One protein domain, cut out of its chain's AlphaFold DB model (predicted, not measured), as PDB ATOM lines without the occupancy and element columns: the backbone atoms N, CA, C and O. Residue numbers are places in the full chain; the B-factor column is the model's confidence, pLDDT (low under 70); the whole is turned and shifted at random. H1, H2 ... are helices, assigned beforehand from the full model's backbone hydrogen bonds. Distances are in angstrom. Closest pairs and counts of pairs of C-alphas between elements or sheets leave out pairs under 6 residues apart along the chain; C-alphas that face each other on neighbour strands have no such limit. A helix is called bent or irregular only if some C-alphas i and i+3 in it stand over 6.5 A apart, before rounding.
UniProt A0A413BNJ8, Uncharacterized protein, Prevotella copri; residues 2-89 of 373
ATOM      1  N   LYS A   2     222.766 208.024 254.416       48.56
ATOM      2  CA  LYS A   2     222.135 206.873 255.107       48.56
ATOM      3  C   LYS A   2     220.952 206.219 254.366       48.56
ATOM      4  O   LYS A   2     220.794 205.009 254.454       48.56
ATOM      5  N   THR A   3     220.154 206.976 253.612       50.41
ATOM      6  CA  THR A   3     218.986 206.438 252.884       50.41
ATOM      7  C   THR A   3     219.378 205.738 251.579       50.41
ATOM      8  O   THR A   3     218.856 204.673 251.277       50.41
ATOM      9  N   PHE A   4     220.362 206.277 250.851       46.31
ATOM     10  CA  PHE A   4     220.864 205.707 249.593       46.31
ATOM     11  C   PHE A   4     221.552 204.349 249.809       46.31
ATOM     12  O   PHE A   4     221.289 203.400 249.081       46.31
ATOM     13  N   VAL A   5     222.342 204.215 250.883       53.28
ATOM     14  CA  VAL A   5     222.965 202.936 251.277       53.28
ATOM     15  C   VAL A   5     221.909 201.904 251.699       53.28
ATOM     16  O   VAL A   5     222.055 200.727 251.395       53.28
ATOM     17  N   LYS A   6     220.803 202.330 252.327       41.97
ATOM     18  CA  LYS A   6     219.696 201.439 252.722       41.97
ATOM     19  C   LYS A   6     218.958 200.860 251.509       41.97
ATOM     20  O   LYS A   6     218.690 199.665 251.490       41.97
ATOM     21  N   TYR A   7     218.676 201.678 250.493       49.91
ATOM     22  CA  TYR A   7     218.050 201.207 249.250       49.91
ATOM     23  C   TYR A   7     218.998 200.357 248.399       49.91
ATOM     24  O   TYR A   7     218.548 199.375 247.818       49.91
ATOM     25  N   LEU A   8     220.302 200.658 248.397       50.75
ATOM     26  CA  LEU A   8     221.305 199.813 247.748       50.75
ATOM     27  C   LEU A   8     221.375 198.427 248.410       50.75
ATOM     28  O   LEU A   8     221.366 197.428 247.706       50.75
ATOM     29  N   PHE A   9     221.360 198.353 249.747       49.62
ATOM     30  CA  PHE A   9     221.351 197.085 250.491       49.62
ATOM     31  C   PHE A   9     220.052 196.289 250.325       49.62
ATOM     32  O   PHE A   9     220.112 195.066 250.253       49.62
ATOM     33  N   ILE A  10     218.889 196.947 250.245       52.25
ATOM     34  CA  ILE A  10     217.600 196.277 249.999       52.25
ATOM     35  C   ILE A  10     217.533 195.755 248.557       52.25
ATOM     36  O   ILE A  10     217.111 194.622 248.352       52.25
ATOM     37  N   ALA A  11     218.007 196.525 247.572       49.28
ATOM     38  CA  ALA A  11     218.136 196.057 246.192       49.28
ATOM     39  C   ALA A  11     219.128 194.885 246.084       49.28
ATOM     40  O   ALA A  11     218.826 193.898 245.421       49.28
ATOM     41  N   PHE A  12     220.256 194.939 246.802       49.12
ATOM     42  CA  PHE A  12     221.210 193.832 246.895       49.12
ATOM     43  C   PHE A  12     220.565 192.595 247.548       49.12
ATOM     44  O   PHE A  12     220.623 191.513 246.986       49.12
ATOM     45  N   PHE A  13     219.862 192.728 248.676       44.84
ATOM     46  CA  PHE A  13     219.207 191.589 249.339       44.84
ATOM     47  C   PHE A  13     218.046 190.989 248.535       44.84
ATOM     48  O   PHE A  13     217.854 189.777 248.584       44.84
ATOM     49  N   LEU A  14     217.293 191.794 247.777       40.47
ATOM     50  CA  LEU A  14     216.226 191.315 246.888       40.47
ATOM     51  C   LEU A  14     216.781 190.634 245.627       40.47
ATOM     52  O   LEU A  14     216.214 189.640 245.179       40.47
ATOM     53  N   LEU A  15     217.917 191.102 245.096       42.16
ATOM     54  CA  LEU A  15     218.632 190.444 243.995       42.16
ATOM     55  C   LEU A  15     219.305 189.138 244.451       42.16
ATOM     56  O   LEU A  15     219.305 188.160 243.711       42.16
ATOM     57  N   PHE A  16     219.849 189.079 245.669       41.47
ATOM     58  CA  PHE A  16     220.480 187.864 246.201       41.47
ATOM     59  C   PHE A  16     219.469 186.820 246.695       41.47
ATOM     60  O   PHE A  16     219.719 185.627 246.535       41.47
ATOM     61  N   SER A  17     218.323 187.223 247.256       39.41
ATOM     62  CA  SER A  17     217.300 186.267 247.700       39.41
ATOM     63  C   SER A  17     216.611 185.586 246.519       39.41
ATOM     64  O   SER A  17     216.484 184.365 246.510       39.41
ATOM     65  N   THR A  18     216.251 186.337 245.477       46.34
ATOM     66  CA  THR A  18     215.637 185.779 244.261       46.34
ATOM     67  C   THR A  18     216.613 184.902 243.470       46.34
ATOM     68  O   THR A  18     216.236 183.801 243.074       46.34
ATOM     69  N   ASN A  19     217.886 185.302 243.344       50.19
ATOM     70  CA  ASN A  19     218.924 184.458 242.738       50.19
ATOM     71  C   ASN A  19     219.219 183.193 243.560       50.19
ATOM     72  O   ASN A  19     219.418 182.132 242.977       50.19
ATOM     73  N   GLY A  20     219.210 183.265 244.896       50.69
ATOM     74  CA  GLY A  20     219.446 182.106 245.763       50.69
ATOM     75  C   GLY A  20     218.335 181.052 245.692       50.69
ATOM     76  O   GLY A  20     218.625 179.858 245.625       50.69
ATOM     77  N   PHE A  21     217.067 181.476 245.648       51.44
ATOM     78  CA  PHE A  21     215.932 180.563 245.460       51.44
ATOM     79  C   PHE A  21     215.902 179.958 244.049       51.44
ATOM     80  O   PHE A  21     215.701 178.753 243.919       51.44
ATOM     81  N   ALA A  22     216.177 180.759 243.015       60.28
ATOM     82  CA  ALA A  22     216.210 180.295 241.628       60.28
ATOM     83  C   ALA A  22     217.394 179.333 241.363       60.28
ATOM     84  O   ALA A  22     217.263 178.320 240.677       60.28
ATOM     85  N   GLN A  23     218.560 179.589 241.961       60.97
ATOM     86  CA  GLN A  23     219.719 178.699 241.857       60.97
ATOM     87  C   GLN A  23     219.498 177.367 242.590       60.97
ATOM     88  O   GLN A  23     219.957 176.325 242.117       60.97
ATOM     89  N   LYS A  24     218.759 177.382 243.708       68.69
ATOM     90  CA  LYS A  24     218.346 176.158 244.401       68.69
ATOM     91  C   LYS A  24     217.406 175.314 243.533       68.69
ATOM     92  O   LYS A  24     217.689 174.138 243.355       68.69
ATOM     93  N   SER A  25     216.389 175.909 242.901       80.81
ATOM     94  CA  SER A  25     215.494 175.175 241.988       80.81
ATOM     95  C   SER A  25     216.209 174.601 240.760       80.81
ATOM     96  O   SER A  25     215.921 173.475 240.365       80.81
ATOM     97  N   LEU A  26     217.183 175.322 240.191       86.69
ATOM     98  CA  LEU A  26     218.023 174.795 239.111       86.69
ATOM     99  C   LEU A  26     218.844 173.581 239.573       86.69
ATOM    100  O   LEU A  26     218.938 172.585 238.860       86.69
ATOM    101  N   THR A  27     219.445 173.670 240.760       85.81
ATOM    102  CA  THR A  27     220.270 172.590 241.320       85.81
ATOM    103  C   THR A  27     219.418 171.360 241.623       85.81
ATOM    104  O   THR A  27     219.778 170.266 241.202       85.81
ATOM    105  N   ASP A  28     218.250 171.549 242.242       89.31
ATOM    106  CA  ASP A  28     217.308 170.474 242.559       89.31
ATOM    107  C   ASP A  28     216.834 169.748 241.283       89.31
ATOM    108  O   ASP A  28     216.797 168.517 241.246       89.31
ATOM    109  N   PHE A  29     216.536 170.486 240.205       91.50
ATOM    110  CA  PHE A  29     216.166 169.893 238.915       91.50
ATOM    111  C   PHE A  29     217.321 169.092 238.294       91.50
ATOM    112  O   PHE A  29     217.134 167.953 237.859       91.50
ATOM    113  N   MET A  30     218.538 169.649 238.296       92.00
ATOM    114  CA  MET A  30     219.728 168.960 237.786       92.00
ATOM    115  C   MET A  30     220.044 167.694 238.581       92.00
ATOM    116  O   MET A  30     220.343 166.658 237.988       92.00
ATOM    117  N   ASP A  31     219.966 167.752 239.905       91.69
ATOM    118  CA  ASP A  31     220.217 166.603 240.771       91.69
ATOM    119  C   ASP A  31     219.120 165.546 240.622       91.69
ATOM    120  O   ASP A  31     219.424 164.351 240.585       91.69
ATOM    121  N   GLY A  32     217.864 165.964 240.435       91.81
ATOM    122  CA  GLY A  32     216.759 165.079 240.072       91.81
ATOM    123  C   GLY A  32     217.039 164.299 238.786       91.81
ATOM    124  O   GLY A  32     216.896 163.076 238.766       91.81
ATOM    125  N   MET A  33     217.527 164.972 237.738       93.50
ATOM    126  CA  MET A  33     217.940 164.304 236.498       93.50
ATOM    127  C   MET A  33     219.125 163.355 236.711       93.50
ATOM    128  O   MET A  33     219.107 162.230 236.212       93.50
ATOM    129  N   LYS A  34     220.163 163.787 237.440       92.25
ATOM    130  CA  LYS A  34     221.408 163.020 237.633       92.25
ATOM    131  C   LYS A  34     221.213 161.749 238.454       92.25
ATOM    132  O   LYS A  34     221.890 160.759 238.182       92.25
ATOM    133  N   ASN A  35     220.325 161.798 239.448       92.69
ATOM    134  CA  ASN A  35     220.072 160.706 240.388       92.69
ATOM    135  C   ASN A  35     218.905 159.800 239.960       92.69
ATOM    136  O   ASN A  35     218.641 158.791 240.614       92.69
ATOM    137  N   SER A  36     218.197 160.144 238.881       91.19
ATOM    138  CA  SER A  36     217.110 159.321 238.351       91.19
ATOM    139  C   SER A  36     217.633 158.023 237.738       91.19
ATOM    140  O   SER A  36     218.605 158.018 236.985       91.19
ATOM    141  N   SER A  37     216.926 156.919 237.985       89.31
ATOM    142  CA  SER A  37     217.136 155.653 237.272       89.31
ATOM    143  C   SER A  37     216.654 155.698 235.817       89.31
ATOM    144  O   SER A  37     217.091 154.886 235.006       89.31
ATOM    145  N   ASN A  38     215.791 156.660 235.474       89.81
ATOM    146  CA  ASN A  38     215.353 156.947 234.111       89.81
ATOM    147  C   ASN A  38     215.455 158.456 233.828       89.81
ATOM    148  O   ASN A  38     214.456 159.174 233.922       89.81
ATOM    149  N   PRO A  39     216.653 158.980 233.524       88.50
ATOM    150  CA  PRO A  39     216.840 160.407 233.272       88.50
ATOM    151  C   PRO A  39     216.043 160.926 232.064       88.50
ATOM    152  O   PRO A  39     215.659 162.092 232.040       88.50
ATOM    153  N   GLU A  40     215.742 160.078 231.073       86.56
ATOM    154  CA  GLU A  40     215.063 160.502 229.839       86.56
ATOM    155  C   GLU A  40     213.656 161.063 230.077       86.56
ATOM    156  O   GLU A  40     213.193 161.885 229.291       86.56
ATOM    157  N   GLN A  41     212.995 160.691 231.178       88.75
ATOM    158  CA  GLN A  41     211.672 161.222 231.529       88.75
ATOM    159  C   GLN A  41     211.667 162.743 231.756       88.75
ATOM    160  O   GLN A  41     210.611 163.364 231.716       88.75
ATOM    161  N   PHE A  42     212.834 163.340 232.008       90.00
ATOM    162  CA  PHE A  42     212.973 164.777 232.215       90.00
ATOM    163  C   PHE A  42     213.105 165.558 230.907       90.00
ATOM    164  O   PHE A  42     212.877 166.764 230.917       90.00
ATOM    165  N   VAL A  43     213.437 164.897 229.785       89.25
ATOM    166  CA  VAL A  43     213.664 165.538 228.474       89.25
ATOM    167  C   VAL A  43     212.555 166.523 228.079       89.25
ATOM    168  O   VAL A  43     212.903 167.644 227.705       89.25
ATOM    169  N   PRO A  44     211.255 166.195 228.229       87.25
ATOM    170  CA  PRO A  44     210.170 167.123 227.910       87.25
ATOM    171  C   PRO A  44     210.225 168.459 228.665       87.25
ATOM    172  O   PRO A  44     209.798 169.483 228.146       87.25
ATOM    173  N   GLN A  45     210.781 168.465 229.879       88.50
ATOM    174  CA  GLN A  45     210.795 169.625 230.772       88.50
ATOM    175  C   GLN A  45     212.084 170.450 230.657       88.50
ATOM    176  O   GLN A  45     212.109 171.595 231.105       88.50
ATOM    177  N   ILE A  46     213.151 169.912 230.046       91.19
ATOM    178  CA  ILE A  46     214.485 170.539 230.033       91.19
ATOM    179  C   ILE A  46     214.433 171.970 229.496       91.19
ATOM    180  O   ILE A  46     214.953 172.877 230.143       91.19
ATOM    181  N   LYS A  47     213.795 172.207 228.343       88.88
ATOM    182  CA  LYS A  47     213.707 173.559 227.771       88.88
ATOM    183  C   LYS A  47     213.069 174.529 228.756       88.88
ATOM    184  O   LYS A  47     213.654 175.569 229.056       88.88
ATOM    185  N   LYS A  48     211.897 174.177 229.281       87.81
ATOM    186  CA  LYS A  48     211.129 175.014 230.206       87.81
ATOM    187  C   LYS A  48     211.911 175.326 231.481       87.81
ATOM    188  O   LYS A  48     211.984 176.485 231.878       87.81
ATOM    189  N   GLU A  49     212.512 174.308 232.087       90.19
ATOM    190  CA  GLU A  49     213.196 174.439 233.373       90.19
ATOM    191  C   GLU A  49     214.564 175.121 233.242       90.19
ATOM    192  O   GLU A  49     214.980 175.824 234.157       90.19
ATOM    193  N   LEU A  50     215.266 174.979 232.111       91.25
ATOM    194  CA  LEU A  50     216.602 175.564 231.939       91.25
ATOM    195  C   LEU A  50     216.599 176.957 231.308       91.25
ATOM    196  O   LEU A  50     217.476 177.759 231.638       91.25
ATOM    197  N   THR A  51     215.634 177.281 230.439       88.62
ATOM    198  CA  THR A  51     215.596 178.560 229.697       88.62
ATOM    199  C   THR A  51     215.770 179.807 230.578       88.62
ATOM    200  O   THR A  51     216.589 180.658 230.217       88.62
ATOM    201  N   PRO A  52     215.114 179.933 231.754       89.19
ATOM    202  CA  PRO A  52     215.267 181.108 232.621       89.19
ATOM    203  C   PRO A  52     216.705 181.361 233.104       89.19
ATOM    204  O   PRO A  52     217.042 182.469 233.516       89.19
ATOM    205  N   TYR A  53     217.559 180.339 233.056       89.25
ATOM    206  CA  TYR A  53     218.888 180.322 233.658       89.25
ATOM    207  C   TYR A  53     220.033 180.433 232.647       89.25
ATOM    208  O   TYR A  53     221.181 180.645 233.052       89.25
ATOM    209  N   LEU A  54     219.744 180.299 231.350       86.44
ATOM    210  CA  LEU A  54     220.747 180.209 230.281       86.44
ATOM    211  C   LEU A  54     221.629 181.463 230.144       86.44
ATOM    212  O   LEU A  54     222.791 181.361 229.738       86.44
ATOM    213  N   ASN A  55     221.091 182.625 230.530       84.19
ATOM    214  CA  ASN A  55     221.768 183.923 230.446       84.19
ATOM    215  C   ASN A  55     222.489 184.334 231.746       84.19
ATOM    216  O   ASN A  55     223.247 185.302 231.748       84.19
ATOM    217  N   GLY A  56     222.263 183.639 232.867       82.06
ATOM    218  CA  GLY A  56     222.909 183.959 234.143       82.06
ATOM    219  C   GLY A  56     224.334 183.390 234.206       82.06
ATOM    220  O   GLY A  56     224.487 182.187 234.028       82.06
ATOM    221  N   PRO A  57     225.398 184.168 234.499       75.38
ATOM    222  CA  PRO A  57     226.777 183.658 234.448       75.38
ATOM    223  C   PRO A  57     227.039 182.447 235.361       75.38
ATOM    224  O   PRO A  57     227.649 181.463 234.942       75.38
ATOM    225  N   GLY A  58     226.546 182.496 236.605       80.94
ATOM    226  CA  GLY A  58     226.689 181.398 237.567       80.94
ATOM    227  C   GLY A  58     225.854 180.173 237.195       80.94
ATOM    228  O   GLY A  58     226.351 179.051 237.225       80.94
ATOM    229  N   SER A  59     224.610 180.385 236.770       85.69
ATOM    230  CA  SER A  59     223.703 179.309 236.376       85.69
ATOM    231  C   SER A  59     224.093 178.659 235.046       85.69
ATOM    232  O   SER A  59     224.035 177.439 234.927       85.69
ATOM    233  N   ARG A  60     224.593 179.430 234.072       88.56
ATOM    234  CA  ARG A  60     225.145 178.919 232.808       88.56
ATOM    235  C   ARG A  60     226.326 177.988 233.060       88.56
ATOM    236  O   ARG A  60     226.415 176.945 232.419       88.56
ATOM    237  N   LYS A  61     227.204 178.313 234.019       89.94
ATOM    238  CA  LYS A  61     228.288 177.410 234.439       89.94
ATOM    239  C   LYS A  61     227.730 176.082 234.965       89.94
ATOM    240  O   LYS A  61     228.167 175.033 234.509       89.94
ATOM    241  N   THR A  62     226.734 176.121 235.847       90.75
ATOM    242  CA  THR A  62     226.068 174.910 236.360       90.75
ATOM    243  C   THR A  62     225.419 174.086 235.242       90.75
ATOM    244  O   THR A  62     225.528 172.861 235.233       90.75
ATOM    245  N   ILE A  63     224.795 174.734 234.254       93.94
ATOM    246  CA  ILE A  63     224.209 174.054 233.089       93.94
ATOM    247  C   ILE A  63     225.297 173.416 232.213       93.94
ATOM    248  O   ILE A  63     225.129 172.284 231.769       93.94
ATOM    249  N   LYS A  64     226.445 174.078 232.021       93.69
ATOM    250  CA  LYS A  64     227.611 173.483 231.342       93.69
ATOM    251  C   LYS A  64     228.161 172.270 232.083       93.69
ATOM    252  O   LYS A  64     228.487 171.272 231.453       93.69
ATOM    253  N   GLU A  65     228.259 172.332 233.407       93.06
ATOM    254  CA  GLU A  65     228.682 171.191 234.226       93.06
ATOM    255  C   GLU A  65     227.694 170.022 234.102       93.06
ATOM    256  O   GLU A  65     228.107 168.867 234.013       93.06
ATOM    257  N   ALA A  66     226.389 170.307 234.036       93.81
ATOM    258  CA  ALA A  66     225.371 169.296 233.776       93.81
ATOM    259  C   ALA A  66     225.499 168.698 232.366       93.81
ATOM    260  O   ALA A  66     225.498 167.477 232.233       93.81
ATOM    261  N   PHE A  67     225.683 169.527 231.335       96.12
ATOM    262  CA  PHE A  67     225.988 169.074 229.976       96.12
ATOM    263  C   PHE A  67     227.174 168.102 229.974       96.12
ATOM    264  O   PHE A  67     227.036 166.966 229.527       96.12
ATOM    265  N   GLN A  68     228.297 168.508 230.571       95.75
ATOM    266  CA  GLN A  68     229.503 167.688 230.680       95.75
ATOM    267  C   GLN A  68     229.273 166.382 231.452       95.75
ATOM    268  O   GLN A  68     229.823 165.349 231.088       95.75
ATOM    269  N   TYR A  69     228.431 166.393 232.488       94.50
ATOM    270  CA  TYR A  69     228.069 165.178 233.216       94.50
ATOM    271  C   TYR A  69     227.294 164.176 232.351       94.50
ATOM    272  O   TYR A  69     227.514 162.970 232.486       94.50
ATOM    273  N   PHE A  70     226.365 164.654 231.516       94.88
ATOM    274  CA  PHE A  70     225.505 163.795 230.699       94.88
ATOM    275  C   PHE A  70     226.158 163.332 229.395       94.88
ATOM    276  O   PHE A  70     225.707 162.330 228.835       94.88
ATOM    277  N   LEU A  71     227.232 163.986 228.937       94.19
ATOM    278  CA  LEU A  71     228.037 163.503 227.813       94.19
ATOM    279  C   LEU A  71     228.493 162.053 228.049       94.19
ATOM    280  O   LEU A  71     229.052 161.718 229.091       94.19
ATOM    281  N   GLY A  72     228.205 161.173 227.088       85.88
ATOM    282  CA  GLY A  72     228.524 159.742 227.165       85.88
ATOM    283  C   GLY A  72     227.709 158.934 228.186       85.88
ATOM    284  O   GLY A  72     227.919 157.728 228.298       85.88
ATOM    285  N   LYS A  73     226.779 159.562 228.924       92.56
ATOM    286  CA  LYS A  73     225.864 158.886 229.866       92.56
ATOM    287  C   LYS A  73     224.419 158.893 229.395       92.56
ATOM    288  O   LYS A  73     223.709 157.909 229.580       92.56
ATOM    289  N   ASN A  74     223.966 160.013 228.837       93.62
ATOM    290  CA  ASN A  74     222.635 160.141 228.270       93.62
ATOM    291  C   ASN A  74     222.654 161.129 227.099       93.62
ATOM    292  O   ASN A  74     222.589 162.346 227.282       93.62
ATOM    293  N   ASP A  75     222.712 160.573 225.893       90.31
ATOM    294  CA  ASP A  75     222.818 161.327 224.645       90.31
ATOM    295  C   ASP A  75     221.657 162.306 224.442       90.31
ATOM    296  O   ASP A  75     221.878 163.425 223.980       90.31
ATOM    297  N   LYS A  76     220.426 161.931 224.822       90.00
ATOM    298  CA  LYS A  76     219.245 162.791 224.635       90.00
ATOM    299  C   LYS A  76     219.296 164.031 225.518       90.00
ATOM    300  O   LYS A  76     219.051 165.135 225.035       90.00
ATOM    301  N   ILE A  77     219.646 163.859 226.792       93.56
ATOM    302  CA  ILE A  77     219.786 164.972 227.736       93.56
ATOM    303  C   ILE A  77     220.959 165.860 227.332       93.56
ATOM    304  O   ILE A  77     220.798 167.077 227.263       93.56
ATOM    305  N   ALA A  78     222.117 165.269 227.017       95.00
ATOM    306  CA  ALA A  78     223.284 166.026 226.573       95.00
ATOM    307  C   ALA A  78     222.964 166.859 225.322       95.00
ATOM    308  O   ALA A  78     223.289 168.043 225.280       95.00
ATOM    309  N   THR A  79     222.251 166.269 224.358       92.88
ATOM    310  CA  THR A  79     221.774 166.946 223.143       92.88
ATOM    311  C   THR A  79     220.866 168.131 223.468       92.88
ATOM    312  O   THR A  79     221.111 169.232 222.981       92.88
ATOM    313  N   CYS A  80     219.863 167.940 224.332       91.88
ATOM    314  CA  CYS A  80     218.959 169.015 224.747       91.88
ATOM    315  C   CYS A  80     219.714 170.181 225.390       91.88
ATOM    316  O   CYS A  80     219.566 171.328 224.975       91.88
ATOM    317  N   ILE A  81     220.544 169.890 226.396       95.38
ATOM    318  CA  ILE A  81     221.275 170.925 227.132       95.38
ATOM    319  C   ILE A  81     222.284 171.627 226.215       95.38
ATOM    320  O   ILE A  81     222.401 172.850 226.261       95.38
ATOM    321  N   GLY A  82     222.994 170.870 225.371       95.62
ATOM    322  CA  GLY A  82     223.995 171.399 224.450       95.62
ATOM    323  C   GLY A  82     223.416 172.435 223.488       95.62
ATOM    324  O   GLY A  82     223.926 173.551 223.414       95.62
ATOM    325  N   TYR A  83     222.308 172.124 222.811       93.56
ATOM    326  CA  TYR A  83     221.711 173.075 221.869       93.56
ATOM    327  C   TYR A  83     221.078 174.293 222.552       93.56
ATOM    328  O   TYR A  83     221.259 175.404 222.058       93.56
ATOM    329  N   LEU A  84     220.469 174.138 223.734       92.44
ATOM    330  CA  LEU A  84     219.995 175.281 224.530       92.44
ATOM    331  C   LEU A  84     221.143 176.218 224.949       92.44
ATOM    332  O   LEU A  84     221.008 177.447 224.922       92.44
ATOM    333  N   LEU A  85     222.299 175.655 225.322       94.00
ATOM    334  CA  LEU A  85     223.504 176.438 225.602       94.00
ATOM    335  C   LEU A  85     223.972 177.197 224.356       94.00
ATOM    336  O   LEU A  85     224.325 178.371 224.477       94.00
ATOM    337  N   CYS A  86     223.938 176.576 223.175       93.38
ATOM    338  CA  CYS A  86     224.314 177.246 221.932       93.38
ATOM    339  C   CYS A  86     223.358 178.392 221.572       93.38
ATOM    340  O   CYS A  86     223.817 179.495 221.297       93.38
ATOM    341  N   GLN A  87     222.044 178.180 221.662       88.31
ATOM    342  CA  GLN A  87     221.019 179.177 221.310       88.31
ATOM    343  C   GLN A  87     221.037 180.441 222.178       88.31
ATOM    344  O   GLN A  87     220.601 181.507 221.756       88.31
ATOM    345  N   SER A  88     221.542 180.323 223.404       87.62
ATOM    346  CA  SER A  88     221.717 181.441 224.340       87.62
ATOM    347  C   SER A  88     223.143 181.991 224.370       87.62
ATOM    348  O   SER A  88     223.393 183.043 224.960       87.62
ATOM    349  N   GLY A  89     224.096 181.258 223.789       85.69
ATOM    350  CA  GLY A  89     225.487 181.671 223.696       85.69
ATOM    351  C   GLY A  89     225.676 182.761 222.655       85.69
ATOM    352  O   GLY A  89     224.843 182.949 221.772       85.69
TER     353      GLY A  89
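Overview. This is residues 2 to 89 of the 373 residues of an uncharacterized protein of Prevotella copri (UniProt A0A413BNJ8). Four helices make a short, compact up-and-down bundle, each running against the one before it, and the first helix, H1, extends far beyond it as a long arm. H2 and H3 lie between the later part of H1 and H4, while residues 2 to 18 of H1 stick out. The printed part has 88 residues with four named helices, H1 to H4 in chain order, and no named strand; the class is all helix. The whole is loose, with a radius of gyration of the C-alphas of 15.8 A and spans of 55 by 26 by 19 A, the arm making the length.

Along the chain. H1, residues 2 to 35, begins at C-alpha 2 (222.135, 206.873, 255.107) and is 48.5 A long. H2, residues 39 to 53, is 20.0 A long and irregular: C-alphas 44 and 47 are 7.3 A apart. H3, residues 57 to 70, measures 20.3 A. H4, residues 75 to 88, measures 20.1 A and ends at C-alpha 88 (221.717, 181.441, 224.340).

Arrangement. H1 touches H2 with residues 26 to 33 alone, at a shallow tilt of 15 degrees, opposite ways; the closest C-alphas, of Met 33 and Pro 39, are 5.2 A apart. H1 touches H3 with residues 23 to 30 alone, closest at the C-alphas of Gln 23 and Ser 59, 6.8 A. H2 and H3 form a hairpin and only just touch, with 3 pairs of C-alphas within 8 A, closest at Tyr 53 and Ser 59, 5.6 A. H4 touches H2, the same way at 12 degrees, closest at the C-alphas of Val 43 and Ile 77, 6.2 A. H4 touches H3, opposite ways at 25 degrees, closest at the C-alphas of Phe 70 and Ala 78, 5.2 A. H1 and H4 are apart. In H1, H3 and H4 every O i to N i+4 pair is within hydrogen-bond range; in H2 4 of 11 are, beside 7 of 12 O i to N i+3 pairs.

Size, cuts and confidence. The C-alphas of Lys 2 and Gly 72, the two farthest apart, are 55.2 A apart. Without residues 2 to 18, which stand free, the body spans 29 by 24 by 19 A. The three links are tight, and the printed part has no cut. The pLDDT is under 70 in residues 2 to 24.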